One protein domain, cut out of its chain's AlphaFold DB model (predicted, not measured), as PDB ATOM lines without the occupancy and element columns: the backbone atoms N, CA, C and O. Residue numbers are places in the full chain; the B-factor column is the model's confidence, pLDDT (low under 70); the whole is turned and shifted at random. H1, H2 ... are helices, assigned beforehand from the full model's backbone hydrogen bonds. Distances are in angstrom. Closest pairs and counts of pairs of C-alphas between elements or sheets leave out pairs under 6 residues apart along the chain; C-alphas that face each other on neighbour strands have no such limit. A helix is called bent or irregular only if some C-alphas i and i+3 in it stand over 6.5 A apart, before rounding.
ATOM      1  N   LYS A   2     -12.496 -16.718  35.381       72.19
ATOM      2  CA  LYS A   2     -12.991 -17.305  34.108       72.19
ATOM      3  C   LYS A   2     -12.029 -17.214  32.911       72.19
ATOM      4  O   LYS A   2     -11.830 -18.201  32.219       72.19
ATOM      5  N   ARG A   3     -11.365 -16.064  32.698       79.38
ATOM      6  CA  ARG A   3     -10.332 -15.930  31.644       79.38
ATOM      7  C   ARG A   3      -9.167 -16.903  31.844       79.38
ATOM      8  O   ARG A   3      -8.666 -17.441  30.869       79.38
ATOM      9  N   VAL A   4      -8.768 -17.134  33.097       84.19
ATOM     10  CA  VAL A   4      -7.696 -18.081  33.441       84.19
ATOM     11  C   VAL A   4      -8.149 -19.508  33.138       84.19
ATOM     12  O   VAL A   4      -7.421 -20.226  32.466       84.19
ATOM     13  N   ASN A   5      -9.374 -19.884  33.522       86.56
ATOM     14  CA  ASN A   5      -9.941 -21.200  33.207       86.56
ATOM     15  C   ASN A   5     -10.041 -21.430  31.691       86.56
ATOM     16  O   ASN A   5      -9.659 -22.488  31.207       86.56
ATOM     17  N   LEU A   6     -10.487 -20.429  30.928       89.25
ATOM     18  CA  LEU A   6     -10.612 -20.527  29.472       89.25
ATOM     19  C   LEU A   6      -9.250 -20.673  28.780       89.25
ATOM     20  O   LEU A   6      -9.099 -21.488  27.873       89.25
ATOM     21  N   VAL A   7      -8.247 -19.909  29.225       90.06
ATOM     22  CA  VAL A   7      -6.866 -20.055  28.742       90.06
ATOM     23  C   VAL A   7      -6.329 -21.444  29.080       90.06
ATOM     24  O   VAL A   7      -5.746 -22.089  28.214       90.06
ATOM     25  N   LEU A   8      -6.572 -21.932  30.297       90.56
ATOM     26  CA  LEU A   8      -6.115 -23.248  30.730       90.56
ATOM     27  C   LEU A   8      -6.724 -24.366  29.871       90.56
ATOM     28  O   LEU A   8      -5.987 -25.209  29.369       90.56
ATOM     29  N   ILE A   9      -8.037 -24.323  29.621       91.81
ATOM     30  CA  ILE A   9      -8.734 -25.287  28.755       91.81
ATOM     31  C   ILE A   9      -8.124 -25.294  27.351       91.81
ATOM     32  O   ILE A   9      -7.815 -26.362  26.831       91.81
ATOM     33  N   ARG A  10      -7.875 -24.119  26.758       91.19
ATOM     34  CA  ARG A  10      -7.261 -24.031  25.424       91.19
ATOM     35  C   ARG A  10      -5.817 -24.527  25.385       91.19
ATOM     36  O   ARG A  10      -5.409 -25.107  24.384       91.19
ATOM     37  N   ILE A  11      -5.044 -24.328  26.454       94.12
ATOM     38  CA  ILE A  11      -3.688 -24.885  26.558       94.12
ATOM     39  C   ILE A  11      -3.754 -26.414  26.594       94.12
ATOM     40  O   ILE A  11      -3.041 -27.067  25.836       94.12
ATOM     41  N   PHE A  12      -4.634 -27.000  27.408       93.38
ATOM     42  CA  PHE A  12      -4.809 -28.455  27.435       93.38
ATOM     43  C   PHE A  12      -5.340 -29.005  26.106       93.38
ATOM     44  O   PHE A  12      -4.835 -30.020  25.634       93.38
ATOM     45  N   GLN A  13      -6.276 -28.308  25.456       93.25
ATOM     46  CA  GLN A  13      -6.755 -28.643  24.113       93.25
ATOM     47  C   GLN A  13      -5.601 -28.694  23.102       93.25
ATOM     48  O   GLN A  13      -5.505 -29.643  22.326       93.25
ATOM     49  N   LEU A  14      -4.695 -27.707  23.135       94.62
ATOM     50  CA  LEU A  14      -3.502 -27.675  22.285       94.62
ATOM     51  C   LEU A  14      -2.578 -28.870  22.562       94.62
ATOM     52  O   LEU A  14      -2.105 -29.508  21.623       94.62
ATOM     53  N   VAL A  15      -2.328 -29.187  23.834       95.81
ATOM     54  CA  VAL A  15      -1.483 -30.327  24.228       95.81
ATOM     55  C   VAL A  15      -2.075 -31.642  23.722       95.81
ATOM     56  O   VAL A  15      -1.356 -32.452  23.141       95.81
ATOM     57  N   VAL A  16      -3.385 -31.838  23.885       94.19
ATOM     58  CA  VAL A  16      -4.087 -33.032  23.394       94.19
ATOM     59  C   VAL A  16      -4.019 -33.113  21.868       94.19
ATOM     60  O   VAL A  16      -3.685 -34.169  21.336       94.19
ATOM     61  N   PHE A  17      -4.241 -32.004  21.157       95.12
ATOM     62  CA  PHE A  17      -4.100 -31.952  19.698       95.12
ATOM     63  C   PHE A  17      -2.693 -32.348  19.228       95.12
ATOM     64  O   PHE A  17      -2.552 -33.170  18.320       95.12
ATOM     65  N   LEU A  18      -1.649 -31.798  19.855       96.25
ATOM     66  CA  LEU A  18      -0.258 -32.122  19.530       96.25
ATOM     67  C   LEU A  18       0.047 -33.604  19.767       96.25
ATOM     68  O   LEU A  18       0.690 -34.240  18.937       96.25
ATOM     69  N   LEU A  19      -0.449 -34.161  20.870       95.31
ATOM     70  CA  LEU A  19      -0.257 -35.561  21.230       95.31
ATOM     71  C   LEU A  19      -0.962 -36.511  20.248       95.31
ATOM     72  O   LEU A  19      -0.350 -37.477  19.796       95.31
ATOM     73  N   PHE A  20      -2.195 -36.212  19.830       93.81
ATOM     74  CA  PHE A  20      -2.865 -36.986  18.779       93.81
ATOM     75  C   PHE A  20      -2.162 -36.865  17.428       93.81
ATOM     76  O   PHE A  20      -1.957 -37.872  16.754       93.81
ATOM     77  N   THR A  21      -1.727 -35.661  17.057       94.44
ATOM     78  CA  THR A  21      -0.950 -35.444  15.827       94.44
ATOM     79  C   THR A  21       0.334 -36.273  15.841       94.44
ATOM     80  O   THR A  21       0.653 -36.940  14.858       94.44
ATOM     81  N   PHE A  22       1.044 -36.292  16.972       96.25
ATOM     82  CA  PHE A  22       2.223 -37.130  17.159       96.25
ATOM     83  C   PHE A  22       1.899 -38.619  16.997       96.25
ATOM     84  O   PHE A  22       2.619 -39.303  16.278       96.25
ATOM     85  N   PHE A  23       0.818 -39.124  17.599       95.44
ATOM     86  CA  PHE A  23       0.442 -40.533  17.460       95.44
ATOM     87  C   PHE A  23       0.097 -40.926  16.026       95.44
ATOM     88  O   PHE A  23       0.548 -41.974  15.569       95.44
ATOM     89  N   VAL A  24      -0.638 -40.084  15.298       95.00
ATOM     90  CA  VAL A  24      -0.944 -40.321  13.881       95.00
ATOM     91  C   VAL A  24       0.350 -40.392  13.067       95.00
ATOM     92  O   VAL A  24       0.576 -41.358  12.338       95.00
ATOM     93  N   LEU A  25       1.245 -39.412  13.235       95.50
ATOM     94  CA  LEU A  25       2.533 -39.389  12.539       95.50
ATOM     95  C   LEU A  25       3.418 -40.582  12.913       95.50
ATOM     96  O   LEU A  25       4.041 -41.173  12.034       95.50
ATOM     97  N   ALA A  26       3.465 -40.958  14.189       96.00
ATOM     98  CA  ALA A  26       4.236 -42.099  14.663       96.00
ATOM     99  C   ALA A  26       3.691 -43.421  14.107       96.00
ATOM    100  O   ALA A  26       4.478 -44.275  13.708       96.00
ATOM    101  N   TYR A  27       2.366 -43.577  14.028       95.69
ATOM    102  CA  TYR A  27       1.727 -44.770  13.475       95.69
ATOM    103  C   TYR A  27       2.059 -44.949  11.989       95.69
ATOM    104  O   TYR A  27       2.601 -45.980  11.586       95.69
ATOM    105  N   PHE A  28       1.824 -43.919  11.171       93.62
ATOM    106  CA  PHE A  28       2.169 -43.962   9.746       93.62
ATOM    107  C   PHE A  28       3.682 -44.025   9.514       93.62
ATOM    108  O   PHE A  28       4.148 -44.723   8.612       93.62
ATOM    109  N   GLY A  29       4.463 -43.354  10.361       95.69
ATOM    110  CA  GLY A  29       5.915 -43.454  10.372       95.69
ATOM    111  C   GLY A  29       6.375 -44.887  10.618       95.69
ATOM    112  O   GLY A  29       7.219 -45.384   9.879       95.69
ATOM    113  N   ALA A  30       5.785 -45.594  11.583       94.44
ATOM    114  CA  ALA A  30       6.093 -46.994  11.853       94.44
ATOM    115  C   ALA A  30       5.746 -47.899  10.661       94.44
ATOM    116  O   ALA A  30       6.566 -48.737  10.288       94.44
ATOM    117  N   LEU A  31       4.597 -47.691  10.008       93.31
ATOM    118  CA  LEU A  31       4.222 -48.442   8.800       93.31
ATOM    119  C   LEU A  31       5.260 -48.315   7.673       93.31
ATOM    120  O   LEU A  31       5.482 -49.273   6.936       93.31
ATOM    121  N   LEU A  32       5.920 -47.161   7.556       92.50
ATOM    122  CA  LEU A  32       6.960 -46.905   6.555       92.50
ATOM    123  C   LEU A  32       8.339 -47.408   7.020       92.50
ATOM    124  O   LEU A  32       9.099 -48.002   6.251       92.50
ATOM    125  N   LEU A  33       8.661 -47.209   8.298       95.00
ATOM    126  CA  LEU A  33       9.944 -47.583   8.886       95.00
ATOM    127  C   LEU A  33      10.105 -49.093   9.057       95.00
ATOM    128  O   LEU A  33      11.231 -49.570   8.987       95.00
ATOM    129  N   VAL A  34       9.032 -49.858   9.261       93.69
ATOM    130  CA  VAL A  34       9.118 -51.317   9.441       93.69
ATOM    131  C   VAL A  34       9.687 -52.018   8.194       93.69
ATOM    132  O   VAL A  34      10.694 -52.716   8.334       93.69
ATOM    133  N   PRO A  35       9.156 -51.812   6.970       92.00
ATOM    134  CA  PRO A  35       9.758 -52.362   5.753       92.00
ATOM    135  C   PRO A  35      11.190 -51.874   5.523       92.00
ATOM    136  O   PRO A  35      12.064 -52.655   5.147       92.00
ATOM    137  N   LEU A  36      11.450 -50.589   5.784       94.38
ATOM    138  CA  LEU A  36      12.786 -50.019   5.628       94.38
ATOM    139  C   LEU A  36      13.789 -50.647   6.610       94.38
ATOM    140  O   LEU A  36      14.915 -50.956   6.235       94.38
ATOM    141  N   SER A  37      13.364 -50.890   7.848       94.50
ATOM    142  CA  SER A  37      14.142 -51.579   8.881       94.50
ATOM    143  C   SER A  37      14.420 -53.034   8.500       94.50
ATOM    144  O   SER A  37      15.539 -53.515   8.666       94.50
ATOM    145  N   ALA A  38      13.443 -53.731   7.911       94.56
ATOM    146  CA  ALA A  38      13.657 -55.076   7.386       94.56
ATOM    147  C   ALA A  38      14.715 -55.089   6.265       94.56
ATOM    148  O   ALA A  38      15.585 -55.960   6.259       94.56
ATOM    149  N   LEU A  39      14.697 -54.102   5.359       95.31
ATOM    150  CA  LEU A  39      15.706 -53.957   4.300       95.31
ATOM    151  C   LEU A  39      17.112 -53.737   4.861       95.31
ATOM    152  O   LEU A  39      18.057 -54.403   4.429       95.31
ATOM    153  N   THR A  40      17.272 -52.814   5.811       94.75
ATOM    154  CA  THR A  40      18.589 -52.493   6.379       94.75
ATOM    155  C   THR A  40      19.150 -53.661   7.182       94.75
ATOM    156  O   THR A  40      20.317 -54.013   7.005       94.75
ATOM    157  N   GLN A  41      18.321 -54.326   7.991       95.00
ATOM    158  CA  GLN A  41      18.730 -55.506   8.755       95.00
ATOM    159  C   GLN A  41      19.114 -56.668   7.842       95.00
ATOM    160  O   GLN A  41      20.175 -57.264   8.024       95.00
ATOM    161  N   LEU A  42      18.304 -56.961   6.820       94.69
ATOM    162  CA  LEU A  42      18.598 -58.032   5.873       94.69
ATOM    163  C   LEU A  42      19.898 -57.756   5.108       94.69
ATOM    164  O   LEU A  42      20.749 -58.634   5.002       94.69
ATOM    165  N   THR A  43      20.098 -56.518   4.652       94.25
ATOM    166  CA  THR A  43      21.353 -56.092   4.010       94.25
ATOM    167  C   THR A  43      22.556 -56.296   4.935       94.25
ATOM    168  O   THR A  43      23.595 -56.794   4.499       94.25
ATOM    169  N   GLY A  44      22.411 -55.965   6.223       93.44
ATOM    170  CA  GLY A  44      23.432 -56.206   7.242       93.44
ATOM    171  C   GLY A  44      23.755 -57.692   7.411       93.44
ATOM    172  O   GLY A  44      24.924 -58.066   7.385       93.44
ATOM    173  N   ILE A  45      22.735 -58.552   7.496       94.56
ATOM    174  CA  ILE A  45      22.900 -60.010   7.615       94.56
ATOM    175  C   ILE A  45      23.631 -60.586   6.397       94.56
ATOM    176  O   ILE A  45      24.594 -61.329   6.565       94.56
ATOM    177  N   LEU A  46      23.229 -60.221   5.175       92.81
ATOM    178  CA  LEU A  46      23.913 -60.678   3.958       92.81
ATOM    179  C   LEU A  46      25.378 -60.218   3.935       92.81
ATOM    180  O   LEU A  46      26.262 -60.983   3.546       92.81
ATOM    181  N   SER A  47      25.639 -58.996   4.405       91.94
ATOM    182  CA  SER A  47      26.995 -58.449   4.479       91.94
ATOM    183  C   SER A  47      27.883 -59.201   5.475       91.94
ATOM    184  O   SER A  47      29.062 -59.419   5.202       91.94
ATOM    185  N   LEU A  48      27.320 -59.671   6.595       93.88
ATOM    186  CA  LEU A  48      28.036 -60.494   7.579       93.88
ATOM    187  C   LEU A  48      28.468 -61.857   7.020       93.88
ATOM    188  O   LEU A  48      29.478 -62.400   7.456       93.88
ATOM    189  N   VAL A  49      27.742 -62.398   6.038       91.00
ATOM    190  CA  VAL A  49      28.055 -63.682   5.380       91.00
ATOM    191  C   VAL A  49      29.074 -63.505   4.235       91.00
ATOM    192  O   VAL A  49      29.393 -64.448   3.516       91.00
ATOM    193  N   GLY A  50      29.640 -62.303   4.074       89.69
ATOM    194  CA  GLY A  50      30.695 -62.012   3.099       89.69
ATOM    195  C   GLY A  50      30.194 -61.473   1.758       89.69
ATOM    196  O   GLY A  50      30.988 -61.328   0.830       89.69
ATOM    197  N   ILE A  51      28.901 -61.146   1.635       92.31
ATOM    198  CA  ILE A  51      28.363 -60.491   0.436       92.31
ATOM    199  C   ILE A  51      28.713 -58.993   0.492       92.31
ATOM    200  O   ILE A  51      28.424 -58.341   1.492       92.31
ATOM    201  N   PRO A  52      29.296 -58.392  -0.560       93.12
ATOM    202  CA  PRO A  52      29.554 -56.954  -0.583       93.12
ATOM    203  C   PRO A  52      28.277 -56.143  -0.334       93.12
ATOM    204  O   PRO A  52      27.234 -56.449  -0.912       93.12
ATOM    205  N   GLY A  53      28.357 -55.079   0.471       88.19
ATOM    206  CA  GLY A  53      27.177 -54.325   0.924       88.19
ATOM    207  C   GLY A  53      26.270 -53.808  -0.203       88.19
ATOM    208  O   GLY A  53      25.050 -53.781  -0.056       88.19
ATOM    209  N   THR A  54      26.837 -53.470  -1.364       91.00
ATOM    210  CA  THR A  54      26.075 -53.061  -2.557       91.00
ATOM    211  C   THR A  54      25.264 -54.209  -3.160       91.00
ATOM    212  O   THR A  54      24.091 -54.030  -3.479       91.00
ATOM    213  N   LEU A  55      25.851 -55.405  -3.274       92.88
ATOM    214  CA  LEU A  55      25.150 -56.608  -3.734       92.88
ATOM    215  C   LEU A  55      24.125 -57.083  -2.700       92.88
ATOM    216  O   LEU A  55      23.017 -57.461  -3.072       92.88
ATOM    217  N   ALA A  56      24.453 -57.003  -1.409       92.75
ATOM    218  CA  ALA A  56      23.534 -57.325  -0.323       92.75
ATOM    219  C   ALA A  56      22.272 -56.443  -0.357       92.75
ATOM    220  O   ALA A  56      21.171 -56.956  -0.171       92.75
ATOM    221  N   ALA A  57      22.417 -55.147  -0.655       91.06
ATOM    222  CA  ALA A  57      21.294 -54.217  -0.784       91.06
ATOM    223  C   ALA A  57      20.415 -54.510  -2.014       91.06
ATOM    224  O   ALA A  57      19.190 -54.438  -1.944       91.06
ATOM    225  N   ILE A  58      21.026 -54.880  -3.144       94.44
ATOM    226  CA  ILE A  58      20.282 -55.268  -4.352       94.44
ATOM    227  C   ILE A  58      19.496 -56.562  -4.114       94.44
ATOM    228  O   ILE A  58      18.357 -56.677  -4.559       94.44
ATOM    229  N   LEU A  59      20.080 -57.527  -3.399       93.62
ATOM    230  CA  LEU A  59      19.436 -58.806  -3.092       93.62
ATOM    231  C   LEU A  59      18.370 -58.696  -1.993       93.62
ATOM    232  O   LEU A  59      17.398 -59.448  -2.018       93.62
ATOM    233  N   SER A  60      18.511 -57.767  -1.046       93.50
ATOM    234  CA  SER A  60      17.533 -57.583   0.032       93.50
ATOM    235  C   SER A  60      16.214 -56.982  -0.463       93.50
ATOM    236  O   SER A  60      15.153 -57.349   0.046       93.50
ATOM    237  N   LEU A  61      16.253 -56.137  -1.500       93.75
ATOM    238  CA  LEU A  61      15.074 -55.531  -2.132       93.75
ATOM    239  C   LEU A  61      13.998 -56.544  -2.569       93.75
ATOM    240  O   LEU A  61      12.868 -56.424  -2.095       93.75
ATOM    241  N   PRO A  62      14.283 -57.543  -3.428       94.56
ATOM    242  CA  PRO A  62      13.276 -58.519  -3.842       94.56
ATOM    243  C   PRO A  62      12.811 -59.410  -2.685       94.56
ATOM    244  O   PRO A  62      11.643 -59.788  -2.656       94.56
ATOM    245  N   ILE A  63      13.678 -59.713  -1.712       94.12
ATOM    246  CA  ILE A  63      13.308 -60.528  -0.545       94.12
ATOM    247  C   ILE A  63      12.282 -59.784   0.317       94.12
ATOM    248  O   ILE A  63      11.219 -60.326   0.620       94.12
ATOM    249  N   VAL A  64      12.553 -58.526   0.678       95.06
ATOM    250  CA  VAL A  64      11.596 -57.721   1.453       95.06
ATOM    251  C   VAL A  64      10.368 -57.370   0.615       95.06
ATOM    252  O   VAL A  64       9.257 -57.378   1.137       95.06
ATOM    253  N   GLY A  65      10.530 -57.146  -0.690       94.44
ATOM    254  CA  GLY A  65       9.415 -56.969  -1.619       94.44
ATOM    255  C   GLY A  65       8.466 -58.170  -1.626       94.44
ATOM    256  O   GLY A  65       7.251 -57.993  -1.579       94.44
ATOM    257  N   TYR A  66       9.001 -59.394  -1.591       94.69
ATOM    258  CA  TYR A  66       8.198 -60.611  -1.476       94.69
ATOM    259  C   TYR A  66       7.469 -60.705  -0.130       94.69
ATOM    260  O   TYR A  66       6.291 -61.059  -0.097       94.69
ATOM    261  N   LEU A  67       8.115 -60.326   0.978       92.31
ATOM    262  CA  LEU A  67       7.443 -60.230   2.281       92.31
ATOM    263  C   LEU A  67       6.301 -59.205   2.247       92.31
ATOM    264  O   LEU A  67       5.201 -59.498   2.711       92.31
ATOM    265  N   GLY A  68       6.524 -58.041   1.634       91.50
ATOM    266  CA  GLY A  68       5.487 -57.034   1.415       91.50
ATOM    267  C   GLY A  68       4.327 -57.561   0.564       91.50
ATOM    268  O   GLY A  68       3.165 -57.328   0.892       91.50
ATOM    269  N   TYR A  69       4.619 -58.340  -0.479       93.44
ATOM    270  CA  TYR A  69       3.601 -58.999  -1.299       93.44
ATOM    271  C   TYR A  69       2.776 -60.019  -0.502       93.44
ATOM    272  O   TYR A  69       1.554 -60.067  -0.646       93.44
ATOM    273  N   LEU A  70       3.412 -60.805   0.373       93.50
ATOM    274  CA  LEU A  70       2.697 -61.724   1.262       93.50
ATOM    275  C   LEU A  70       1.754 -60.971   2.201       93.50
ATOM    276  O   LEU A  70       0.594 -61.352   2.308       93.50
ATOM    277  N   VAL A  71       2.227 -59.885   2.819       89.69
ATOM    278  CA  VAL A  71       1.418 -59.004   3.679       89.69
ATOM    279  C   VAL A  71       0.222 -58.438   2.909       89.69
ATOM    280  O   VAL A  71      -0.901 -58.490   3.402       89.69
ATOM    281  N   TYR A  72       0.436 -57.968   1.677       89.12
ATOM    282  CA  TYR A  72      -0.628 -57.443   0.816       89.12
ATOM    283  C   TYR A  72      -1.683 -58.498   0.454       89.12
ATOM    284  O   TYR A  72      -2.863 -58.186   0.308       89.12
ATOM    285  N   ARG A  73      -1.272 -59.762   0.325       93.44
ATOM    286  CA  ARG A  73      -2.161 -60.874  -0.018       93.44
ATOM    287  C   ARG A  73      -3.023 -61.342   1.160       93.44
ATOM    288  O   ARG A  73      -3.995 -62.063   0.931       93.44
ATOM    289  N   ILE A  74      -2.700 -60.957   2.398       93.81
ATOM    290  CA  ILE A  74      -3.548 -61.258   3.556       93.81
ATOM    291  C   ILE A  74      -4.808 -60.383   3.459       93.81
ATOM    292  O   ILE A  74      -4.713 -59.156   3.565       93.81
ATOM    293  N   PRO A  75      -5.997 -60.980   3.252       90.94
ATOM    294  CA  PRO A  75      -7.217 -60.218   3.032       90.94
ATOM    295  C   PRO A  75      -7.544 -59.375   4.266       90.94
ATOM    296  O   PRO A  75      -7.516 -59.862   5.393       90.94
ATOM    297  N   GLY A  76      -7.844 -58.096   4.044       91.31
ATOM    298  CA  GLY A  76      -8.237 -57.159   5.098       91.31
ATOM    299  C   GLY A  76      -7.088 -56.578   5.925       91.31
ATOM    300  O   GLY A  76      -7.298 -55.565   6.577       91.31
ATOM    301  N   LEU A  77      -5.868 -57.122   5.862       90.75
ATOM    302  CA  LEU A  77      -4.772 -56.665   6.725       90.75
ATOM    303  C   LEU A  77      -4.309 -55.241   6.388       90.75
ATOM    304  O   LEU A  77      -4.165 -54.408   7.276       90.75
ATOM    305  N   VAL A  78      -4.121 -54.936   5.101       89.00
ATOM    306  CA  VAL A  78      -3.725 -53.585   4.662       89.00
ATOM    307  C   VAL A  78      -4.806 -52.566   5.017       89.00
ATOM    308  O   VAL A  78      -4.494 -51.509   5.553       89.00
ATOM    309  N   ILE A  79      -6.070 -52.905   4.763       93.06
ATOM    310  CA  ILE A  79      -7.216 -52.041   5.070       93.06
ATOM    311  C   ILE A  79      -7.267 -51.763   6.574       93.06
ATOM    312  O   ILE A  79      -7.259 -50.604   6.968       93.06
ATOM    313  N   MET A  80      -7.187 -52.809   7.398       94.62
ATOM    314  CA  MET A  80      -7.193 -52.704   8.856       94.62
ATOM    315  C   MET A  80      -6.060 -51.815   9.387       94.62
ATOM    316  O   MET A  80      -6.282 -51.024  10.301       94.62
ATOM    317  N   LEU A  81      -4.848 -51.907   8.822       92.81
ATOM    318  CA  LEU A  81      -3.730 -51.038   9.210       92.81
ATOM    319  C   LEU A  81      -4.039 -49.563   8.920       92.81
ATOM    320  O   LEU A  81      -3.854 -48.709   9.782       92.81
ATOM    321  N   PHE A  82      -4.543 -49.244   7.728       93.31
ATOM    322  CA  PHE A  82      -4.901 -47.860   7.410       93.31
ATOM    323  C   PHE A  82      -6.073 -47.363   8.260       93.31
ATOM    324  O   PHE A  82      -5.987 -46.266   8.809       93.31
ATOM    325  N   GLU A  83      -7.126 -48.166   8.416       95.25
ATOM    326  CA  GLU A  83      -8.294 -47.838   9.241       95.25
ATOM    327  C   GLU A  83      -7.895 -47.553  10.686       95.25
ATOM    328  O   GLU A  83      -8.287 -46.523  11.222       95.25
ATOM    329  N   THR A  84      -7.019 -48.370  11.275       94.06
ATOM    330  CA  THR A  84      -6.496 -48.135  12.630       94.06
ATOM    331  C   THR A  84      -5.815 -46.764  12.730       94.06
ATOM    332  O   THR A  84      -6.052 -46.011  13.673       94.06
ATOM    333  N   GLY A  85      -4.984 -46.398  11.747       92.19
ATOM    334  CA  GLY A  85      -4.341 -45.081  11.708       92.19
ATOM    335  C   GLY A  85      -5.341 -43.927  11.572       92.19
ATOM    336  O   GLY A  85      -5.182 -42.886  12.216       92.19
ATOM    337  N   PHE A  86      -6.394 -44.115  10.774       95.06
ATOM    338  CA  PHE A  86      -7.483 -43.146  10.631       95.06
ATOM    339  C   PHE A  86      -8.333 -43.020  11.897       95.06
ATOM    340  O   PHE A  86      -8.676 -41.904  12.279       95.06
ATOM    341  N   GLU A  87      -8.630 -44.120  12.587       95.62
ATOM    342  CA  GLU A  87      -9.372 -44.110  13.849       95.62
ATOM    343  C   GLU A  87      -8.665 -43.258  14.906       95.62
ATOM    344  O   GLU A  87      -9.312 -42.458  15.579       95.62
ATOM    345  N   VAL A  88      -7.332 -43.334  14.998       93.69
ATOM    346  CA  VAL A  88      -6.551 -42.470  15.901       93.69
ATOM    347  C   VAL A  88      -6.770 -40.987  15.580       93.69
ATOM    348  O   VAL A  88      -6.936 -40.175  16.493       93.69
ATOM    349  N   ALA A  89      -6.816 -40.622  14.295       93.44
ATOM    350  CA  ALA A  89      -7.077 -39.248  13.874       93.44
ATOM    351  C   ALA A  89      -8.516 -38.804  14.195       93.44
ATOM    352  O   ALA A  89      -8.717 -37.695  14.696       93.44
ATOM    353  N   ILE A  90      -9.505 -39.675  13.964       95.62
ATOM    354  CA  ILE A  90     -10.924 -39.411  14.250       95.62
ATOM    355  C   ILE A  90     -11.145 -39.218  15.755       95.62
ATOM    356  O   ILE A  90     -11.780 -38.245  16.165       95.62
ATOM    357  N   ILE A  91     -10.573 -40.090  16.588       94.81
ATOM    358  CA  ILE A  91     -10.630 -39.962  18.050       94.81
ATOM    359  C   ILE A  91      -9.968 -38.649  18.488       94.81
ATOM    360  O   ILE A  91     -10.492 -37.941  19.345       94.81
ATOM    361  N   GLY A  92      -8.833 -38.282  17.888       92.00
ATOM    362  CA  GLY A  92      -8.180 -37.009  18.181       92.00
ATOM    363  C   GLY A  92      -9.073 -35.810  17.885       92.00
ATOM    364  O   GLY A  92      -9.214 -34.918  18.724       92.00
ATOM    365  N   GLN A  93      -9.734 -35.814  16.727       93.25
ATOM    366  CA  GLN A  93     -10.682 -34.771  16.345       93.25
ATOM    367  C   GLN A  93     -11.855 -34.680  17.328       93.25
ATOM    368  O   GLN A  93     -12.192 -33.576  17.762       93.25
ATOM    369  N   SER A  94     -12.447 -35.815  17.716       94.88
ATOM    370  CA  SER A  94     -13.580 -35.824  18.645       94.88
ATOM    371  C   SER A  94     -13.191 -35.250  20.008       94.88
ATOM    372  O   SER A  94     -13.916 -34.434  20.563       94.88
ATOM    373  N   ARG A  95     -11.995 -35.577  20.516       92.19
ATOM    374  CA  ARG A  95     -11.505 -35.012  21.783       92.19
ATOM    375  C   ARG A  95     -11.305 -33.508  21.714       92.19
ATOM    376  O   ARG A  95     -11.628 -32.810  22.668       92.19
ATOM    377  N   ILE A  96     -10.801 -32.986  20.602       92.56
ATOM    378  CA  ILE A  96     -10.622 -31.538  20.429       92.56
ATOM    379  C   ILE A  96     -11.972 -30.815  20.398       92.56
ATOM    380  O   ILE A  96     -12.053 -29.699  20.917       92.56
ATOM    381  N   ALA A  97     -13.008 -31.442  19.829       92.62
ATOM    382  CA  ALA A  97     -14.375 -30.933  19.871       92.62
ATOM    383  C   ALA A  97     -14.912 -30.895  21.311       92.62
ATOM    384  O   ALA A  97     -15.340 -29.830  21.749       92.62
ATOM    385  N   ASP A  98     -14.741 -31.972  22.092       93.50
ATOM    386  CA  ASP A  98     -15.131 -32.011  23.515       93.50
ATOM    387  C   ASP A  98     -14.498 -30.847  24.315       93.50
ATOM    388  O   ASP A  98     -15.148 -30.195  25.135       93.50
ATOM    389  N   PHE A  99     -13.217 -30.543  24.064       90.44
ATOM    390  CA  PHE A  99     -12.531 -29.402  24.688       90.44
ATOM    391  C   PHE A  99     -13.076 -28.044  24.229       90.44
ATOM    392  O   PHE A  99     -13.086 -27.093  25.017       90.44
ATOM    393  N   SER A 100     -13.505 -27.937  22.969       90.19
ATOM    394  CA  SER A 100     -14.138 -26.725  22.443       90.19
ATOM    395  C   SER A 100     -15.469 -26.468  23.147       90.19
ATOM    396  O   SER A 100     -15.682 -25.368  23.658       90.19
ATOM    397  N   ASP A 101     -16.304 -27.497  23.276       92.75
ATOM    398  CA  ASP A 101     -17.599 -27.420  23.956       92.75
ATOM    399  C   ASP A 101     -17.425 -27.080  25.445       92.75
ATOM    400  O   ASP A 101     -18.139 -26.243  26.009       92.75
ATOM    401  N   LEU A 102     -16.398 -27.645  26.093       90.31
ATOM    402  CA  LEU A 102     -16.029 -27.292  27.465       90.31
ATOM    403  C   LEU A 102     -15.632 -25.808  27.584       90.31
ATOM    404  O   LEU A 102     -16.035 -25.125  28.525       90.31
ATOM    405  N   ALA A 103     -14.864 -25.280  26.629       86.50
ATOM    406  CA  ALA A 103     -14.489 -23.869  26.624       86.50
ATOM    407  C   ALA A 103     -15.704 -22.950  26.405       86.50
ATOM    408  O   ALA A 103     -15.765 -21.867  26.994       86.50
ATOM    409  N   GLU A 104     -16.668 -23.371  25.583       88.31
ATOM    410  CA  GLU A 104     -17.911 -22.637  25.342       88.31
ATOM    411  C   GLU A 104     -18.842 -22.649  26.554       88.31
ATOM    412  O   GLU A 104     -19.339 -21.589  26.932       88.31
ATOM    413  N   SER A 105     -19.004 -23.786  27.235       88.25
ATOM    414  CA  SER A 105     -19.805 -23.860  28.466       88.25
ATOM    415  C   SER A 105     -19.260 -22.947  29.574       88.25
ATOM    416  O   SER A 105     -20.022 -22.221  30.209       88.25
ATOM    417  N   VAL A 106     -17.936 -22.871  29.750       85.19
ATOM    418  CA  VAL A 106     -17.290 -21.952  30.711       85.19
ATOM    419  C   VAL A 106     -17.422 -20.484  30.291       85.19
ATOM    420  O   VAL A 106     -17.368 -19.584  31.133       85.19
ATOM    421  N   ARG A 107     -17.591 -20.223  28.991       77.56
ATOM    422  CA  ARG A 107     -17.835 -18.883  28.452       77.56
ATOM    423  C   ARG A 107     -19.298 -18.446  28.606       77.56
ATOM    424  O   ARG A 107     -19.513 -17.257  28.805       77.56
ATOM    425  N   GLN A 108     -20.256 -19.373  28.491       74.25
ATOM    426  CA  GLN A 108     -21.706 -19.124  28.565       74.25
ATOM    427  C   GLN A 108     -22.288 -19.235  29.982       74.25
ATOM    428  O   GLN A 108     -23.334 -18.655  30.250       74.25
ATOM    429  N   SER A 109     -21.630 -19.959  30.892       60.81
ATOM    430  CA  SER A 109     -21.948 -19.926  32.320       60.81
ATOM    431  C   SER A 109     -21.580 -18.548  32.867       60.81
ATOM    432  O   SER A 109     -20.426 -18.300  33.233       60.81
TER     433      SER A 109
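What this domain is: This is residues 2 to 109 of the 110 residues of an uncharacterized protein of Methylococcus sp (UniProt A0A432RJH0). Three helices follow one another along a long, narrow path that leads out and back: H1, kinked along its length, runs away from the first residue, H2 folds back from its far end, and H3 returns side by side with the earlier part of H1 to finish near where the path began. Residues 69 to 80, of which 69 to 73 belong to H2 and 77 to 80 belong to H3, stand free and stick out as a tip where the path turns from H2 into H3. The printed part has 108 residues, with three named helices in the order H1, H2, H3 and no named strand, and its class is all helix. It is extended, with a radius of gyration of the C-alphas of 22.3 A, and in outline a rod spanning 72 by 30 by 13 A.

Where its parts are: H1 holds residues 2 to 48 and begins at C-alpha 2, (-12.991, -17.305, 34.108); it measures 65.2 A from first to last C-alpha. It has a kink of 38 degrees near residue 33. It is neither bent nor irregular, but only just: C-alphas 32 and 35 are 6.2 A apart. H2, residues 53 to 73, measures 30.1 A and begins at C-alpha 53, (27.177, -54.325, 0.924). It too is neither bent nor irregular, but only just, with C-alphas 59 and 62 at 6.2 A. H3, residues 77 to 108, measures 46.6 A and ends at C-alpha 108, (-21.706, -19.124, 28.565).

How they stand to each other: H1 and H3 touch and run opposite ways at a shallow tilt of 14 degrees. Their closest C-alphas are those of Phe 20 and Gly 92, 5.3 A apart. H1 touches H2 with residues 35 to 47 alone, the closest C-alphas being those of Thr 43 and Ala 56 at 5.0 A. These two helices run opposite ways at a steep tilt of 62 degrees. H2 and H3 touch only at the corner by their link, and only just, with 3 pairs of C-alphas within 8 A; the closest are those of Tyr 72 and Val 78, 6.3 A apart. Their lines are about perpendicular, at 75 degrees. In H3 every O i to N i+4 pair is within hydrogen-bond range; in H1 41 of 43 are, and in H2 15 of 17.

The domain as a whole: The two C-alphas farthest apart are those of Gly 50 and Ser 109, at 73.5 A, while the first and last printed C-alphas, of Lys 2 and Ser 109, are 9.5 A apart. The printed part has no cut. The links from H1 to H2, of 4 residues, and from H2 to H3, of 3 residues, are tight. The mean pLDDT of the printed part is 92.0, and residue 109 is the one printed residue under 70.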